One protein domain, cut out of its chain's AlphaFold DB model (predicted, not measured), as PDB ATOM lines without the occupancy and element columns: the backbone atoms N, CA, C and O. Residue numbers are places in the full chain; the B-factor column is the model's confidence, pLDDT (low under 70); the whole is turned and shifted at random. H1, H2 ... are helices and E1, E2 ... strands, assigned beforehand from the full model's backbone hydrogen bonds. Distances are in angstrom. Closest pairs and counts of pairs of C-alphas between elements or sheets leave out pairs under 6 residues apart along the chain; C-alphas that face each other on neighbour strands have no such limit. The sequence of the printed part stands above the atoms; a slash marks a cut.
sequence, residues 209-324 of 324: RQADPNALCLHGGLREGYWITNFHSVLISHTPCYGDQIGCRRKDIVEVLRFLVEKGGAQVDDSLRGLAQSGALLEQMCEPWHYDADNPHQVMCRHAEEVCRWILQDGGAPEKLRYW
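AT A GLANCE: This is residues 209 to 324 of the 324 residues of a protein of Brandtodinium nutricula (UniProt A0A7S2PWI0). Two groups of helices make this rounded body: H1 and H2 run side by side, opposite ways, in one layer, and H3, H4 and H5 form a crossed group over them, with H4 packing on H1. A small strand hairpin, E1 and E2, sits beside H1 at the end where H1 begins, with E1 close to Asn 230, on the side of H1 away from H2, and the tail after H5, residues 315 to 324, folds back on the H2 side of H5. The printed part has 116 residues, with two named strands and five named helices in the order E1 E2 H1 H2 H3 H4 H5; the two strands form an antiparallel sheet, and the class is mostly helix. The whole is compact, with a radius of gyration of the C-alphas of 13.7 A and spans of 40 by 33 by 31 A.

HOW THE PARTS SIT: E1, residues 216 to 219, and E2, residues 226 to 229, are a hairpin of antiparallel neighbours at 133 degrees; N 217 and O 228 are 2.8 A apart and N 228 and O 217 are 3.0 A apart, within hydrogen-bond range. E2 leads by a tight link into H1, residues 230 to 238; the closest C-alphas of E1 and H1 are those of Cys 217 and Asn 230, 5.8 A apart. H1 and H2, residues 251 to 262, are a helical hairpin at a shallow tilt of 9 degrees; they only just touch, with 3 pairs of C-alphas within 8 A, closest at His 238 and Ile 253, 7.2 A. The hub is H4, residues 280 to 285. It touches H1 at a steep tilt of 59 degrees, with the C-alphas of Ile 236 and Met 285 closest at 4.5 A. H5, residues 298 to 314, touches H4 with residues 301 to 308 alone, at a steep tilt of 49 degrees, opposite ways; the closest C-alphas are those of Leu 282 and Ala 304, 5.8 A. H3, residues 270 to 278, touches H5 at a steep tilt of 50 degrees, closest at the C-alphas of Ala 276 and Cys 308, 5.4 A. H3 and H4 touch only at the corner, and only just, with 3 pairs of C-alphas within 8 A. H1 and H5 are near each other, while H2 is apart from H3, H4 and H5. Every O i to N i+4 pair is within hydrogen-bond range in H1, H3 and H4, against 7 of 8 in H2 and 11 of 13 in H5.

IN THESE COORDINATES: E1 begins at C-alpha 216, (-21.078, 39.086, 46.440), and is 9.1 A long; E2 is 10.1 A long. H1 measures 12.4 A, H2 17.0 A, H3 12.1 A and H4 8.6 A. H5, the longest helix, spans 23.0 A and ends at C-alpha 314, (-38.367, 42.641, 30.910).

THE WHOLE: The C-alphas farthest apart are those of Arg 209 and Asp 294, 43.7 A. The printed part has no cut, and the links H1 to H2 and H4 to H5 are long. The pLDDT is under 70 in residues 220 to 225, 239 to 252, 288 to 300 and 323 to 324.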
ATOM      1  N   ARG A 209     -34.009  42.779  57.889       86.50
ATOM      2  CA  ARG A 209     -32.663  42.925  58.452       86.50
ATOM      3  C   ARG A 209     -31.674  43.597  57.504       86.50
ATOM      4  O   ARG A 209     -30.476  43.558  57.781       86.50
ATOM      5  N   GLN A 210     -32.169  44.223  56.433       90.19
ATOM      6  CA  GLN A 210     -31.367  44.971  55.461       90.19
ATOM      7  C   GLN A 210     -30.231  44.126  54.864       90.19
ATOM      8  O   GLN A 210     -29.113  44.606  54.682       90.19
ATOM      9  N   ALA A 211     -30.497  42.842  54.603       87.69
ATOM     10  CA  ALA A 211     -29.589  42.021  53.818       87.69
ATOM     11  C   ALA A 211     -29.455  42.619  52.411       87.69
ATOM     12  O   ALA A 211     -30.453  43.017  51.814       87.69
ATOM     13  N   ASP A 212     -28.232  42.668  51.890       89.62
ATOM     14  CA  ASP A 212     -27.941  43.192  50.560       89.62
ATOM     15  C   ASP A 212     -27.966  42.048  49.530       89.62
ATOM     16  O   ASP A 212     -27.034  41.228  49.499       89.62
ATOM     17  N   PRO A 213     -29.006  41.960  48.679       92.00
ATOM     18  CA  PRO A 213     -29.087  40.941  47.636       92.00
ATOM     19  C   PRO A 213     -28.019  41.109  46.544       92.00
ATOM     20  O   PRO A 213     -27.739  40.153  45.823       92.00
ATOM     21  N   ASN A 214     -27.395  42.283  46.431       92.19
ATOM     22  CA  ASN A 214     -26.377  42.579  45.420       92.19
ATOM     23  C   ASN A 214     -24.950  42.342  45.941       92.19
ATOM     24  O   ASN A 214     -23.991  42.371  45.169       92.19
ATOM     25  N   ALA A 215     -24.789  42.069  47.240       85.81
ATOM     26  CA  ALA A 215     -23.499  41.703  47.803       85.81
ATOM     27  C   ALA A 215     -23.011  40.370  47.219       85.81
ATOM     28  O   ALA A 215     -23.781  39.423  47.047       85.81
ATOM     29  N   LEU A 216     -21.705  40.295  46.957       81.56
ATOM     30  CA  LEU A 216     -21.078  39.086  46.440       81.56
ATOM     31  C   LEU A 216     -21.007  37.994  47.516       81.56
ATOM     32  O   LEU A 216     -20.540  38.222  48.636       81.56
ATOM     33  N   CYS A 217     -21.400  36.786  47.138       75.00
ATOM     34  CA  CYS A 217     -21.237  35.555  47.888       75.00
ATOM     35  C   CYS A 217     -20.455  34.527  47.067       75.00
ATOM     36  O   CYS A 217     -20.501  34.511  45.836       75.00
ATOM     37  N   LEU A 218     -19.744  33.645  47.767       70.81
ATOM     38  CA  LEU A 218     -19.140  32.473  47.152       70.81
ATOM     39  C   LEU A 218     -20.233  31.419  46.965       70.81
ATOM     40  O   LEU A 218     -20.711  30.864  47.956       70.81
ATOM     41  N   HIS A 219     -20.608  31.149  45.720       70.19
ATOM     42  CA  HIS A 219     -21.539  30.078  45.395       70.19
ATOM     43  C   HIS A 219     -20.763  28.788  45.117       70.19
ATOM     44  O   HIS A 219     -19.837  28.767  44.303       70.19
ATOM     45  N   GLY A 220     -21.105  27.725  45.845       55.53
ATOM     46  CA  GLY A 220     -20.465  26.416  45.743       55.53
ATOM     47  C   GLY A 220     -21.439  25.377  45.203       55.53
ATOM     48  O   GLY A 220     -22.248  24.855  45.964       55.53
ATOM     49  N   GLY A 221     -21.338  25.079  43.908       51.81
ATOM     50  CA  GLY A 221     -21.953  23.900  43.292       51.81
ATOM     51  C   GLY A 221     -20.982  22.712  43.235       51.81
ATOM     52  O   GLY A 221     -19.966  22.683  43.928       51.81
ATOM     53  N   LEU A 222     -21.255  21.745  42.351       36.50
ATOM     54  CA  LEU A 222     -20.388  20.585  42.063       36.50
ATOM     55  C   LEU A 222     -19.031  20.953  41.407       36.50
ATOM     56  O   LEU A 222     -18.202  20.071  41.182       36.50
ATOM     57  N   ARG A 223     -18.782  22.235  41.097       44.72
ATOM     58  CA  ARG A 223     -17.543  22.766  40.491       44.72
ATOM     59  C   ARG A 223     -16.926  23.879  41.351       44.72
ATOM     60  O   ARG A 223     -17.568  24.372  42.274       44.72
ATOM     61  N   GLU A 224     -15.667  24.237  41.061       48.25
ATOM     62  CA  GLU A 224     -14.901  25.288  41.756       48.25
ATOM     63  C   GLU A 224     -15.761  26.532  42.036       48.25
ATOM     64  O   GLU A 224     -16.411  27.058  41.136       48.25
ATOM     65  N   GLY A 225     -15.794  26.970  43.299       60.25
ATOM     66  CA  GLY A 225     -16.684  28.045  43.734       60.25
ATOM     67  C   GLY A 225     -16.374  29.371  43.043       60.25
ATOM     68  O   GLY A 225     -15.214  29.772  42.939       60.25
ATOM     69  N   TYR A 226     -17.419  30.068  42.610       70.50
ATOM     70  CA  TYR A 226     -17.329  31.353  41.922       70.50
ATOM     71  C   TYR A 226     -18.120  32.424  42.683       70.50
ATOM     72  O   TYR A 226     -19.040  32.127  43.448       70.50
ATOM     73  N   TRP A 227     -17.707  33.683  42.530       78.31
ATOM     74  CA  TRP A 227     -18.343  34.816  43.199       78.31
ATOM     75  C   TRP A 227     -19.507  35.334  42.360       78.31
ATOM     76  O   TRP A 227     -19.312  35.724  41.212       78.31
ATOM     77  N   ILE A 228     -20.696  35.361  42.951       83.44
ATOM     78  CA  ILE A 228     -21.926  35.890  42.348       83.44
ATOM     79  C   ILE A 228     -22.670  36.738  43.370       83.44
ATOM     80  O   ILE A 228     -22.342  36.692  44.551       83.44
ATOM     81  N   THR A 229     -23.669  37.512  42.953       88.38
ATOM     82  CA  THR A 229     -24.533  38.206  43.913       88.38
ATOM     83  C   THR A 229     -25.411  37.203  44.663       88.38
ATOM     84  O   THR A 229     -25.738  36.127  44.150       88.38
ATOM     85  N   ASN A 230     -25.839  37.561  45.872       87.44
ATOM     86  CA  ASN A 230     -26.804  36.751  46.615       87.44
ATOM     87  C   ASN A 230     -28.092  36.512  45.808       87.44
ATOM     88  O   ASN A 230     -28.645  35.415  45.849       87.44
ATOM     89  N   PHE A 231     -28.548  37.506  45.039       91.94
ATOM     90  CA  PHE A 231     -29.708  37.366  44.164       91.94
ATOM     91  C   PHE A 231     -29.495  36.299  43.084       91.94
ATOM     92  O   PHE A 231     -30.370  35.461  42.878       91.94
ATOM     93  N   HIS A 232     -28.313  36.257  42.458       88.50
ATOM     94  CA  HIS A 232     -27.973  35.201  41.497       88.50
ATOM     95  C   HIS A 232     -27.994  33.827  42.161       88.50
ATOM     96  O   HIS A 232     -28.545  32.890  41.589       88.50
ATOM     97  N   SER A 233     -27.466  33.718  43.386       85.44
ATOM     98  CA  SER A 233     -27.494  32.464  44.143       85.44
ATOM     99  C   SER A 233     -28.924  31.982  44.408       85.44
ATOM    100  O   SER A 233     -29.193  30.791  44.296       85.44
ATOM    101  N   VAL A 234     -29.860  32.884  44.723       87.38
ATOM    102  CA  VAL A 234     -31.272  32.516  44.936       87.38
ATOM    103  C   VAL A 234     -31.904  31.967  43.654       87.38
ATOM    104  O   VAL A 234     -32.615  30.965  43.732       87.38
ATOM    105  N   LEU A 235     -31.628  32.582  42.496       86.81
ATOM    106  CA  LEU A 235     -32.157  32.149  41.193       86.81
ATOM    107  C   LEU A 235     -31.708  30.726  40.843       86.81
ATOM    108  O   LEU A 235     -32.537  29.866  40.543       86.81
ATOM    109  N   ILE A 236     -30.403  30.460  40.927       81.31
ATOM    110  CA  ILE A 236     -29.850  29.147  40.574       81.31
ATOM    111  C   ILE A 236     -30.249  28.063  41.579       81.31
ATOM    112  O   ILE A 236     -30.543  26.944  41.174       81.31
ATOM    113  N   SER A 237     -30.363  28.383  42.872       76.25
ATOM    114  CA  SER A 237     -30.695  27.391  43.902       76.25
ATOM    115  C   SER A 237     -32.188  27.054  44.030       76.25
ATOM    116  O   SER A 237     -32.511  26.030  44.623       76.25
ATOM    117  N   HIS A 238     -33.105  27.872  43.501       71.12
ATOM    118  CA  HIS A 238     -34.555  27.596  43.554       71.12
ATOM    119  C   HIS A 238     -35.146  26.966  42.304       71.12
ATOM    120  O   HIS A 238     -36.345  26.661  42.275       71.12
ATOM    121  N   THR A 239     -34.357  26.809  41.250       59.72
ATOM    122  CA  THR A 239     -34.908  26.270  40.014       59.72
ATOM    123  C   THR A 239     -35.323  24.815  40.255       59.72
ATOM    124  O   THR A 239     -34.547  24.040  40.817       59.72
ATOM    125  N   PRO A 240     -36.578  24.442  39.944       51.09
ATOM    126  CA  PRO A 240     -37.220  23.285  40.549       51.09
ATOM    127  C   PRO A 240     -36.711  21.977  39.948       51.09
ATOM    128  O   PRO A 240     -37.379  21.394  39.107       51.09
ATOM    129  N   CYS A 241     -35.585  21.459  40.430       48.59
ATOM    130  CA  CYS A 241     -35.109  20.113  40.096       48.59
ATOM    131  C   CYS A 241     -35.790  19.002  40.921       48.59
ATOM    132  O   CYS A 241     -35.519  17.827  40.697       48.59
ATOM    133  N   TYR A 242     -36.722  19.336  41.826       45.31
ATOM    134  CA  TYR A 242     -37.567  18.357  42.514       45.31
ATOM    135  C   TYR A 242     -39.041  18.776  42.513       45.31
ATOM    136  O   TYR A 242     -39.426  19.857  42.959       45.31
ATOM    137  N   GLY A 243     -39.891  17.898  41.980       41.25
ATOM    138  CA  GLY A 243     -41.257  17.774  42.469       41.25
ATOM    139  C   GLY A 243     -41.218  17.044  43.812       41.25
ATOM    140  O   GLY A 243     -40.440  16.111  43.988       41.25
ATOM    141  N   ASP A 244     -42.052  17.492  44.740       39.31
ATOM    142  CA  ASP A 244     -42.563  16.702  45.867       39.31
ATOM    143  C   ASP A 244     -41.675  16.440  47.094       39.31
ATOM    144  O   ASP A 244     -42.100  15.714  47.992       39.31
ATOM    145  N   GLN A 245     -40.534  17.115  47.268       39.44
ATOM    146  CA  GLN A 245     -39.916  17.183  48.602       39.44
ATOM    147  C   GLN A 245     -40.603  18.265  49.453       39.44
ATOM    148  O   GLN A 245     -40.223  19.430  49.463       39.44
ATOM    149  N   ILE A 246     -41.699  17.845  50.094       36.81
ATOM    150  CA  ILE A 246     -42.343  18.403  51.294       36.81
ATOM    151  C   ILE A 246     -42.385  19.945  51.353       36.81
ATOM    152  O   ILE A 246     -41.610  20.601  52.040       36.81
ATOM    153  N   GLY A 247     -43.409  20.524  50.722       40.34
ATOM    154  CA  GLY A 247     -43.966  21.817  51.138       40.34
ATOM    155  C   GLY A 247     -43.506  23.063  50.381       40.34
ATOM    156  O   GLY A 247     -44.133  24.103  50.566       40.34
ATOM    157  N   CYS A 248     -42.512  22.978  49.495       41.91
ATOM    158  CA  CYS A 248     -42.126  24.114  48.655       41.91
ATOM    159  C   CYS A 248     -43.122  24.255  47.488       41.91
ATOM    160  O   CYS A 248     -43.009  23.597  46.449       41.91
ATOM    161  N   ARG A 249     -44.177  25.060  47.671       51.03
ATOM    162  CA  ARG A 249     -45.130  25.346  46.594       51.03
ATOM    163  C   ARG A 249     -44.396  26.207  45.572       51.03
ATOM    164  O   ARG A 249     -44.020  27.328  45.865       51.03
ATOM    165  N   ARG A 250     -44.234  25.717  44.341       51.44
ATOM    166  CA  ARG A 250     -43.560  26.420  43.221       51.44
ATOM    167  C   ARG A 250     -44.064  27.852  42.946       51.44
ATOM    168  O   ARG A 250     -43.400  28.593  42.233       51.44
ATOM    169  N   LYS A 251     -45.222  28.247  43.484       54.69
ATOM    170  CA  LYS A 251     -45.745  29.623  43.422       54.69
ATOM    171  C   LYS A 251     -44.974  30.592  44.327       54.69
ATOM    172  O   LYS A 251     -44.848  31.760  43.979       54.69
ATOM    173  N   ASP A 252     -44.389  30.089  45.409       69.06
ATOM    174  CA  ASP A 252     -43.758  30.899  46.448       69.06
ATOM    175  C   ASP A 252     -42.461  31.555  45.940       69.06
ATOM    176  O   ASP A 252     -42.122  32.652  46.369       69.06
ATOM    177  N   ILE A 253     -41.750  30.949  44.975       76.12
ATOM    178  CA  ILE A 253     -40.490  31.525  44.477       76.12
ATOM    179  C   ILE A 253     -40.696  32.768  43.615       76.12
ATOM    180  O   ILE A 253     -39.942  33.724  43.745       76.12
ATOM    181  N   VAL A 254     -41.714  32.805  42.751       81.94
ATOM    182  CA  VAL A 254     -41.989  34.016  41.958       81.94
ATOM    183  C   VAL A 254     -42.328  35.172  42.890       81.94
ATOM    184  O   VAL A 254     -41.839  36.283  42.692       81.94
ATOM    185  N   GLU A 255     -43.104  34.899  43.938       86.12
ATOM    186  CA  GLU A 255     -43.400  35.879  44.978       86.12
ATOM    187  C   GLU A 255     -42.115  36.322  45.688       86.12
ATOM    188  O   GLU A 255     -41.860  37.522  45.765       86.12
ATOM    189  N   VAL A 256     -41.256  35.391  46.112       89.06
ATOM    190  CA  VAL A 256     -39.956  35.701  46.733       89.06
ATOM    191  C   VAL A 256     -39.075  36.558  45.825       89.06
ATOM    192  O   VAL A 256     -38.574  37.586  46.270       89.06
ATOM    193  N   LEU A 257     -38.885  36.186  44.557       90.19
ATOM    194  CA  LEU A 257     -38.044  36.938  43.619       90.19
ATOM    195  C   LEU A 257     -38.583  38.355  43.419       90.19
ATOM    196  O   LEU A 257     -37.821  39.318  43.497       90.19
ATOM    197  N   ARG A 258     -39.901  38.494  43.239       90.69
ATOM    198  CA  ARG A 258     -40.552  39.805  43.159       90.69
ATOM    199  C   ARG A 258     -40.350  40.611  44.431       90.69
ATOM    200  O   ARG A 258     -39.987  41.777  44.348       90.69
ATOM    201  N   PHE A 259     -40.531  39.997  45.593       93.56
ATOM    202  CA  PHE A 259     -40.340  40.645  46.884       93.56
ATOM    203  C   PHE A 259     -38.894  41.116  47.084       93.56
ATOM    204  O   PHE A 259     -38.668  42.241  47.527       93.56
ATOM    205  N   LEU A 260     -37.901  40.311  46.701       94.44
ATOM    206  CA  LEU A 260     -36.491  40.693  46.771       94.44
ATOM    207  C   LEU A 260     -36.157  41.869  45.844       94.44
ATOM    208  O   LEU A 260     -35.364  42.724  46.227       94.44
ATOM    209  N   VAL A 261     -36.783  41.967  44.670       94.75
ATOM    210  CA  VAL A 261     -36.624  43.129  43.778       94.75
ATOM    211  C   VAL A 261     -37.367  44.354  44.331       94.75
ATOM    212  O   VAL A 261     -36.767  45.409  44.514       94.75
ATOM    213  N   GLU A 262     -38.654  44.217  44.665       94.69
ATOM    214  CA  GLU A 262     -39.532  45.322  45.085       94.69
ATOM    215  C   GLU A 262     -39.178  45.892  46.467       94.69
ATOM    216  O   GLU A 262     -39.339  47.092  46.705       94.69
ATOM    217  N   LYS A 263     -38.754  45.037  47.405       96.44
ATOM    218  CA  LYS A 263     -38.508  45.395  48.814       96.44
ATOM    219  C   LYS A 263     -37.060  45.201  49.244       96.44
ATOM    220  O   LYS A 263     -36.594  45.951  50.095       96.44
ATOM    221  N   GLY A 264     -36.362  44.223  48.671       92.50
ATOM    222  CA  GLY A 264     -34.951  43.954  48.969       92.50
ATOM    223  C   GLY A 264     -33.957  44.767  48.136       92.50
ATOM    224  O   GLY A 264     -32.786  44.823  48.497       92.50
ATOM    225  N   GLY A 265     -34.393  45.405  47.043       94.25
ATOM    226  CA  GLY A 265     -33.508  46.161  46.153       94.25
ATOM    227  C   GLY A 265     -32.580  45.284  45.306       94.25
ATOM    228  O   GLY A 265     -31.508  45.740  44.906       94.25
ATOM    229  N   ALA A 266     -32.958  44.029  45.053       94.75
ATOM    230  CA  ALA A 266     -32.223  43.146  44.155       94.75
ATOM    231  C   ALA A 266     -32.200  43.704  42.727       94.75
ATOM    232  O   ALA A 266     -33.222  44.164  42.216       94.75
ATOM    233  N   GLN A 267     -31.033  43.651  42.085       92.31
ATOM    234  CA  GLN A 267     -30.830  44.150  40.730       92.31
ATOM    235  C   GLN A 267     -30.468  43.019  39.771       92.31
ATOM    236  O   GLN A 267     -29.720  42.102  40.101       92.31
ATOM    237  N   VAL A 268     -30.988  43.124  38.549       90.94
ATOM    238  CA  VAL A 268     -30.506  42.355  37.401       90.94
ATOM    239  C   VAL A 268     -29.338  43.131  36.802       90.94
ATOM    240  O   VAL A 268     -29.548  44.087  36.053       90.94
ATOM    241  N   ASP A 269     -28.119  42.753  37.182       86.88
ATOM    242  CA  ASP A 269     -26.898  43.394  36.695       86.88
ATOM    243  C   ASP A 269     -26.508  42.922  35.275       86.88
ATOM    244  O   ASP A 269     -27.086  41.988  34.701       86.88
ATOM    245  N   ASP A 270     -25.512  43.588  34.686       88.31
ATOM    246  CA  ASP A 270     -25.011  43.255  33.348       88.31
ATOM    247  C   ASP A 270     -24.391  41.852  33.288       88.31
ATOM    248  O   ASP A 270     -24.429  41.205  32.240       88.31
ATOM    249  N   SER A 271     -23.857  41.351  34.408       88.31
ATOM    250  CA  SER A 271     -23.291  40.004  34.486       88.31
ATOM    251  C   SER A 271     -24.387  38.950  34.355       88.31
ATOM    252  O   SER A 271     -24.248  38.016  33.568       88.31
ATOM    253  N   LEU A 272     -25.494  39.102  35.081       89.12
ATOM    254  CA  LEU A 272     -26.645  38.209  35.008       89.12
ATOM    255  C   LEU A 272     -27.276  38.237  33.627       89.12
ATOM    256  O   LEU A 272     -27.611  37.193  33.069       89.12
ATOM    257  N   ARG A 273     -27.405  39.439  33.056       91.00
ATOM    258  CA  ARG A 273     -27.921  39.618  31.701       91.00
ATOM    259  C   ARG A 273     -27.007  38.944  30.677       91.00
ATOM    260  O   ARG A 273     -27.511  38.254  29.797       91.00
ATOM    261  N   GLY A 274     -25.688  39.073  30.823       91.56
ATOM    262  CA  GLY A 274     -24.703  38.383  29.989       91.56
ATOM    263  C   GLY A 274     -24.799  36.856  30.088       91.56
ATOM    264  O   GLY A 274     -24.780  36.178  29.061       91.56
ATOM    265  N   LEU A 275     -24.981  36.311  31.295       90.25
ATOM    266  CA  LEU A 275     -25.179  34.870  31.511       90.25
ATOM    267  C   LEU A 275     -26.507  34.365  30.928       90.25
ATOM    268  O   LEU A 275     -26.562  33.263  30.386       90.25
ATOM    269  N   ALA A 276     -27.576  35.158  31.014       90.19
ATOM    270  CA  ALA A 276     -28.853  34.831  30.385       90.19
ATOM    271  C   ALA A 276     -28.749  34.849  28.848       90.19
ATOM    272  O   ALA A 276     -29.301  33.974  28.188       90.19
ATOM    273  N   GLN A 277     -28.007  35.806  28.274       92.00
ATOM    274  CA  GLN A 277     -27.781  35.906  26.825       92.00
ATOM    275  C   GLN A 277     -26.956  34.744  26.272       92.00
ATOM    276  O   GLN A 277     -27.233  34.274  25.172       92.00
ATOM    277  N   SER A 278     -25.941  34.289  27.012       91.50
ATOM    278  CA  SER A 278     -25.088  33.176  26.584       91.50
ATOM    279  C   SER A 278     -25.730  31.803  26.782       91.50
ATOM    280  O   SER A 278     -25.180  30.815  26.305       91.50
ATOM    281  N   GLY A 279     -26.857  31.725  27.496       86.94
ATOM    282  CA  GLY A 279     -27.479  30.466  27.912       86.94
ATOM    283  C   GLY A 279     -26.841  29.836  29.156       86.94
ATOM    284  O   GLY A 279     -27.424  28.923  29.732       86.94
ATOM    285  N   ALA A 280     -25.711  30.361  29.640       87.31
ATOM    286  CA  ALA A 280     -25.017  29.825  30.812       87.31
ATOM    287  C   ALA A 280     -25.866  29.895  32.093       87.31
ATOM    288  O   ALA A 280     -25.760  29.020  32.948       87.31
ATOM    289  N   LEU A 281     -26.724  30.914  32.233       86.69
ATOM    290  CA  LEU A 281     -27.642  31.002  33.372       86.69
ATOM    291  C   LEU A 281     -28.675  29.867  33.349       86.69
ATOM    292  O   LEU A 281     -28.921  29.246  34.379       86.69
ATOM    293  N   LEU A 282     -29.246  29.576  32.176       85.75
ATOM    294  CA  LEU A 282     -30.194  28.476  31.998       85.75
ATOM    295  C   LEU A 282     -29.531  27.132  32.322       85.75
ATOM    296  O   LEU A 282     -30.113  26.318  33.032       85.75
ATOM    297  N   GLU A 283     -28.298  26.928  31.852       82.69
ATOM    298  CA  GLU A 283     -27.510  25.736  32.177       82.69
ATOM    299  C   GLU A 283     -27.307  25.587  33.688       82.69
ATOM    300  O   GLU A 283     -27.607  24.523  34.224       82.69
ATOM    301  N   GLN A 284     -26.881  26.652  34.381       81.75
ATOM    302  CA  GLN A 284     -26.678  26.657  35.837       81.75
ATOM    303  C   GLN A 284     -27.965  26.358  36.611       81.75
ATOM    304  O   GLN A 284     -27.949  25.592  37.570       81.75
ATOM    305  N   MET A 285     -29.086  26.943  36.190       80.81
ATOM    306  CA  MET A 285     -30.400  26.721  36.795       80.81
ATOM    307  C   MET A 285     -30.923  25.291  36.562       80.81
ATOM    308  O   MET A 285     -31.683  24.777  37.376       80.81
ATOM    309  N   CYS A 286     -30.521  24.630  35.471       77.06
ATOM    310  CA  CYS A 286     -30.932  23.262  35.138       77.06
ATOM    311  C   CYS A 286     -29.931  22.174  35.593       77.06
ATOM    312  O   CYS A 286     -30.154  20.989  35.321       77.06
ATOM    313  N   GLU A 287     -28.829  22.517  36.272       72.88
ATOM    314  CA  GLU A 287     -27.919  21.512  36.839       72.88
ATOM    315  C   GLU A 287     -28.617  20.660  37.929       72.88
ATOM    316  O   GLU A 287     -29.457  21.164  38.680       72.88
ATOM    317  N   PRO A 288     -28.291  19.352  38.049       61.12
ATOM    318  CA  PRO A 288     -27.278  18.593  37.299       61.12
ATOM    319  C   PRO A 288     -27.790  17.950  35.994       61.12
ATOM    320  O   PRO A 288     -27.058  17.201  35.355       61.12
ATOM    321  N   TRP A 289     -29.048  18.173  35.614       60.44
ATOM    322  CA  TRP A 289     -29.715  17.399  34.560       60.44
ATOM    323  C   TRP A 289     -29.325  17.818  33.144       60.44
ATOM    324  O   TRP A 289     -29.484  17.021  32.222       60.44
ATOM    325  N   HIS A 290     -28.790  19.036  33.006       64.00
ATOM    326  CA  HIS A 290     -28.518  19.717  31.743       64.00
ATOM    327  C   HIS A 290     -29.792  19.937  30.904       64.00
ATOM    328  O   HIS A 290     -30.770  19.191  30.971       64.00
ATOM    329  N   TYR A 291     -29.812  21.021  30.129       58.19
ATOM    330  CA  TYR A 291     -30.935  21.304  29.241       58.19
ATOM    331  C   TYR A 291     -30.861  20.369  28.023       58.19
ATOM    332  O   TYR A 291     -29.983  20.523  27.177       58.19
ATOM    333  N   ASP A 292     -31.767  19.395  27.945       63.38
ATOM    334  CA  ASP A 292     -31.899  18.473  26.814       63.38
ATOM    335  C   ASP A 292     -33.374  18.395  26.391       63.38
ATOM    336  O   ASP A 292     -34.276  18.294  27.227       63.38
ATOM    337  N   ALA A 293     -33.616  18.507  25.083       56.31
ATOM    338  CA  ALA A 293     -34.949  18.573  24.501       56.31
ATOM    339  C   ALA A 293     -35.758  17.282  24.704       56.31
ATOM    340  O   ALA A 293     -36.985  17.334  24.773       56.31
ATOM    341  N   ASP A 294     -35.061  16.158  24.861       60.06
ATOM    342  CA  ASP A 294     -35.658  14.837  25.061       60.06
ATOM    343  C   ASP A 294     -35.718  14.434  26.550       60.06
ATOM    344  O   ASP A 294     -36.124  13.321  26.897       60.06
ATOM    345  N   ASN A 295     -35.339  15.339  27.461       60.72
ATOM    346  CA  ASN A 295     -35.310  15.071  28.893       60.72
ATOM    347  C   ASN A 295     -36.732  15.127  29.497       60.72
ATOM    348  O   ASN A 295     -37.395  16.164  29.401       60.72
ATOM    349  N   PRO A 296     -37.209  14.079  30.204       56.66
ATOM    350  CA  PRO A 296     -38.509  14.096  30.887       56.66
ATOM    351  C   PRO A 296     -38.630  15.205  31.951       56.66
ATOM    352  O   PRO A 296     -39.739  15.554  32.364       56.66
ATOM    353  N   HIS A 297     -37.509  15.799  32.365       58.59
ATOM    354  CA  HIS A 297     -37.436  16.951  33.257       58.59
ATOM    355  C   HIS A 297     -37.549  18.309  32.532       58.59
ATOM    356  O   HIS A 297     -37.460  19.341  33.185       58.59
ATOM    357  N   GLN A 298     -37.825  18.372  31.222       63.84
ATOM    358  CA  GLN A 298     -38.008  19.636  30.481       63.84
ATOM    359  C   GLN A 298     -39.018  20.595  31.133       63.84
ATOM    360  O   GLN A 298     -38.818  21.808  31.162       63.84
ATOM    361  N   VAL A 299     -40.103  20.053  31.698       61.19
ATOM    362  CA  VAL A 299     -41.121  20.843  32.414       61.19
ATOM    363  C   VAL A 299     -40.510  21.598  33.606       61.19
ATOM    364  O   VAL A 299     -40.998  22.665  33.969       61.19
ATOM    365  N   MET A 300     -39.428  21.076  34.188       61.34
ATOM    366  CA  MET A 300     -38.683  21.694  35.287       61.34
ATOM    367  C   MET A 300     -37.829  22.879  34.813       61.34
ATOM    368  O   MET A 300     -37.775  23.896  35.502       61.34
ATOM    369  N   CYS A 301     -37.255  22.802  33.608       73.00
ATOM    370  CA  CYS A 301     -36.458  23.883  33.017       73.00
ATOM    371  C   CYS A 301     -37.296  25.052  32.469       73.00
ATOM    372  O   CYS A 301     -36.774  26.158  32.355       73.00
ATOM    373  N   ARG A 302     -38.606  24.881  32.227       75.62
ATOM    374  CA  ARG A 302     -39.489  25.984  31.783       75.62
ATOM    375  C   ARG A 302     -39.500  27.181  32.734       75.62
ATOM    376  O   ARG A 302     -39.658  28.317  32.302       75.62
ATOM    377  N   HIS A 303     -39.329  26.946  34.035       76.31
ATOM    378  CA  HIS A 303     -39.216  28.048  34.991       76.31
ATOM    379  C   HIS A 303     -37.927  28.850  34.779       76.31
ATOM    380  O   HIS A 303     -37.957  30.079  34.802       76.31
ATOM    381  N   ALA A 304     -36.811  28.164  34.528       81.75
ATOM    382  CA  ALA A 304     -35.544  28.815  34.224       81.75
ATOM    383  C   ALA A 304     -35.599  29.593  32.906       81.75
ATOM    384  O   ALA A 304     -35.081  30.705  32.837       81.75
ATOM    385  N   GLU A 305     -36.283  29.060  31.891       84.31
ATOM    386  CA  GLU A 305     -36.539  29.773  30.635       84.31
ATOM    387  C   GLU A 305     -37.330  31.061  30.870       84.31
ATOM    388  O   GLU A 305     -36.947  32.117  30.372       84.31
ATOM    389  N   GLU A 306     -38.400  31.002  31.666       85.00
ATOM    390  CA  GLU A 306     -39.220  32.169  32.005       85.00
ATOM    391  C   GLU A 306     -38.429  33.228  32.782       85.00
ATOM    392  O   GLU A 306     -38.549  34.420  32.493       85.00
ATOM    393  N   VAL A 307     -37.571  32.811  33.716       87.38
ATOM    394  CA  VAL A 307     -36.658  33.709  34.437       87.38
ATOM    395  C   VAL A 307     -35.641  34.342  33.484       87.38
ATOM    396  O   VAL A 307     -35.447  35.557  33.521       87.38
ATOM    397  N   CYS A 308     -35.027  33.564  32.587       89.62
ATOM    398  CA  CYS A 308     -34.100  34.090  31.583       89.62
ATOM    399  C   CYS A 308     -34.806  35.070  30.636       89.62
ATOM    400  O   CYS A 308     -34.302  36.162  30.372       89.62
ATOM    401  N   ARG A 309     -36.014  34.732  30.174       90.44
ATOM    402  CA  ARG A 309     -36.858  35.599  29.344       90.44
ATOM    403  C   ARG A 309     -37.179  36.907  30.067       90.44
ATOM    404  O   ARG A 309     -37.030  37.974  29.478       90.44
ATOM    405  N   TRP A 310     -37.566  36.834  31.338       91.56
ATOM    406  CA  TRP A 310     -37.833  37.991  32.193       91.56
ATOM    407  C   TRP A 310     -36.596  38.888  32.385       91.56
ATOM    408  O   TRP A 310     -36.686  40.112  32.284       91.56
ATOM    409  N   ILE A 311     -35.412  38.306  32.573       92.19
ATOM    410  CA  ILE A 311     -34.149  39.058  32.645       92.19
ATOM    411  C   ILE A 311     -33.870  39.793  31.325       92.19
ATOM    412  O   ILE A 311     -33.537  40.980  31.326       92.19
ATOM    413  N   LEU A 312     -34.022  39.105  30.191       92.69
ATOM    414  CA  LEU A 312     -33.631  39.622  28.878       92.69
ATOM    415  C   LEU A 312     -34.624  40.631  28.295       92.69
ATOM    416  O   LEU A 312     -34.212  41.670  27.780       92.69
ATOM    417  N   GLN A 313     -35.917  40.319  28.350       90.75
ATOM    418  CA  GLN A 313     -36.977  41.104  27.708       90.75
ATOM    419  C   GLN A 313     -37.541  42.170  28.644       90.75
ATOM    420  O   GLN A 313     -37.835  43.288  28.221       90.75
ATOM    421  N   ASP A 314     -37.668  41.826  29.922       89.50
ATOM    422  CA  ASP A 314     -38.367  42.641  30.910       89.50
ATOM    423  C   ASP A 314     -37.414  43.368  31.861       89.50
ATOM    424  O   ASP A 314     -37.856  44.175  32.678       89.50
ATOM    425  N   GLY A 315     -36.106  43.126  31.731       86.88
ATOM    426  CA  GLY A 315     -35.062  43.803  32.491       86.88
ATOM    427  C   GLY A 315     -35.126  43.550  33.992       86.88
ATOM    428  O   GLY A 315     -34.613  44.367  34.751       86.88
ATOM    429  N   GLY A 316     -35.770  42.464  34.426       86.88
ATOM    430  CA  GLY A 316     -35.963  42.194  35.848       86.88
ATOM    431  C   GLY A 316     -37.130  42.948  36.494       86.88
ATOM    432  O   GLY A 316     -37.188  43.034  37.717       86.88
ATOM    433  N   ALA A 317     -38.055  43.521  35.714       89.12
ATOM    434  CA  ALA A 317     -39.193  44.257  36.265       89.12
ATOM    435  C   ALA A 317     -40.154  43.315  37.027       89.12
ATOM    436  O   ALA A 317     -40.697  42.383  36.421       89.12
ATOM    437  N   PRO A 318     -40.375  43.502  38.340       86.44
ATOM    438  CA  PRO A 318     -41.018  42.499  39.188       86.44
ATOM    439  C   PRO A 318     -42.459  42.181  38.762       86.44
ATOM    440  O   PRO A 318     -42.869  41.024  38.770       86.44
ATOM    441  N   GLU A 319     -43.222  43.163  38.290       86.69
ATOM    442  CA  GLU A 319     -44.598  42.995  37.808       86.69
ATOM    443  C   GLU A 319     -44.722  42.160  36.521       86.69
ATOM    444  O   GLU A 319     -45.819  41.727  36.147       86.69
ATOM    445  N   LYS A 320     -43.600  41.940  35.829       87.75
ATOM    446  CA  LYS A 320     -43.535  41.179  34.580       87.75
ATOM    447  C   LYS A 320     -43.073  39.738  34.768       87.75
ATOM    448  O   LYS A 320     -43.253  38.933  33.855       87.75
ATOM    449  N   LEU A 321     -42.554  39.387  35.946       84.25
ATOM    450  CA  LEU A 321     -42.297  37.994  36.296       84.25
ATOM    451  C   LEU A 321     -43.638  37.309  36.584       84.25
ATOM    452  O   LEU A 321     -44.283  37.561  37.605       84.25
ATOM    453  N   ARG A 322     -44.088  36.474  35.646       72.88
ATOM    454  CA  ARG A 322     -45.366  35.757  35.714       72.88
ATOM    455  C   ARG A 322     -45.122  34.256  35.730       72.88
ATOM    456  O   ARG A 322     -44.147  33.780  35.165       72.88
ATOM    457  N   TYR A 323     -46.040  33.527  36.354       65.75
ATOM    458  CA  TYR A 323     -46.115  32.073  36.260       65.75
ATOM    459  C   TYR A 323     -47.429  31.700  35.573       65.75
ATOM    460  O   TYR A 323     -48.469  32.268  35.924       65.75
ATOM    461  N   TRP A 324     -47.369  30.780  34.610       51.81
ATOM    462  CA  TRP A 324     -48.532  30.170  33.960       51.81
ATOM    463  C   TRP A 324     -48.732  28.764  34.518       51.81
ATOM    464  O   TRP A 324     -47.759  27.979  34.488       51.81
TER     465      TRP A 324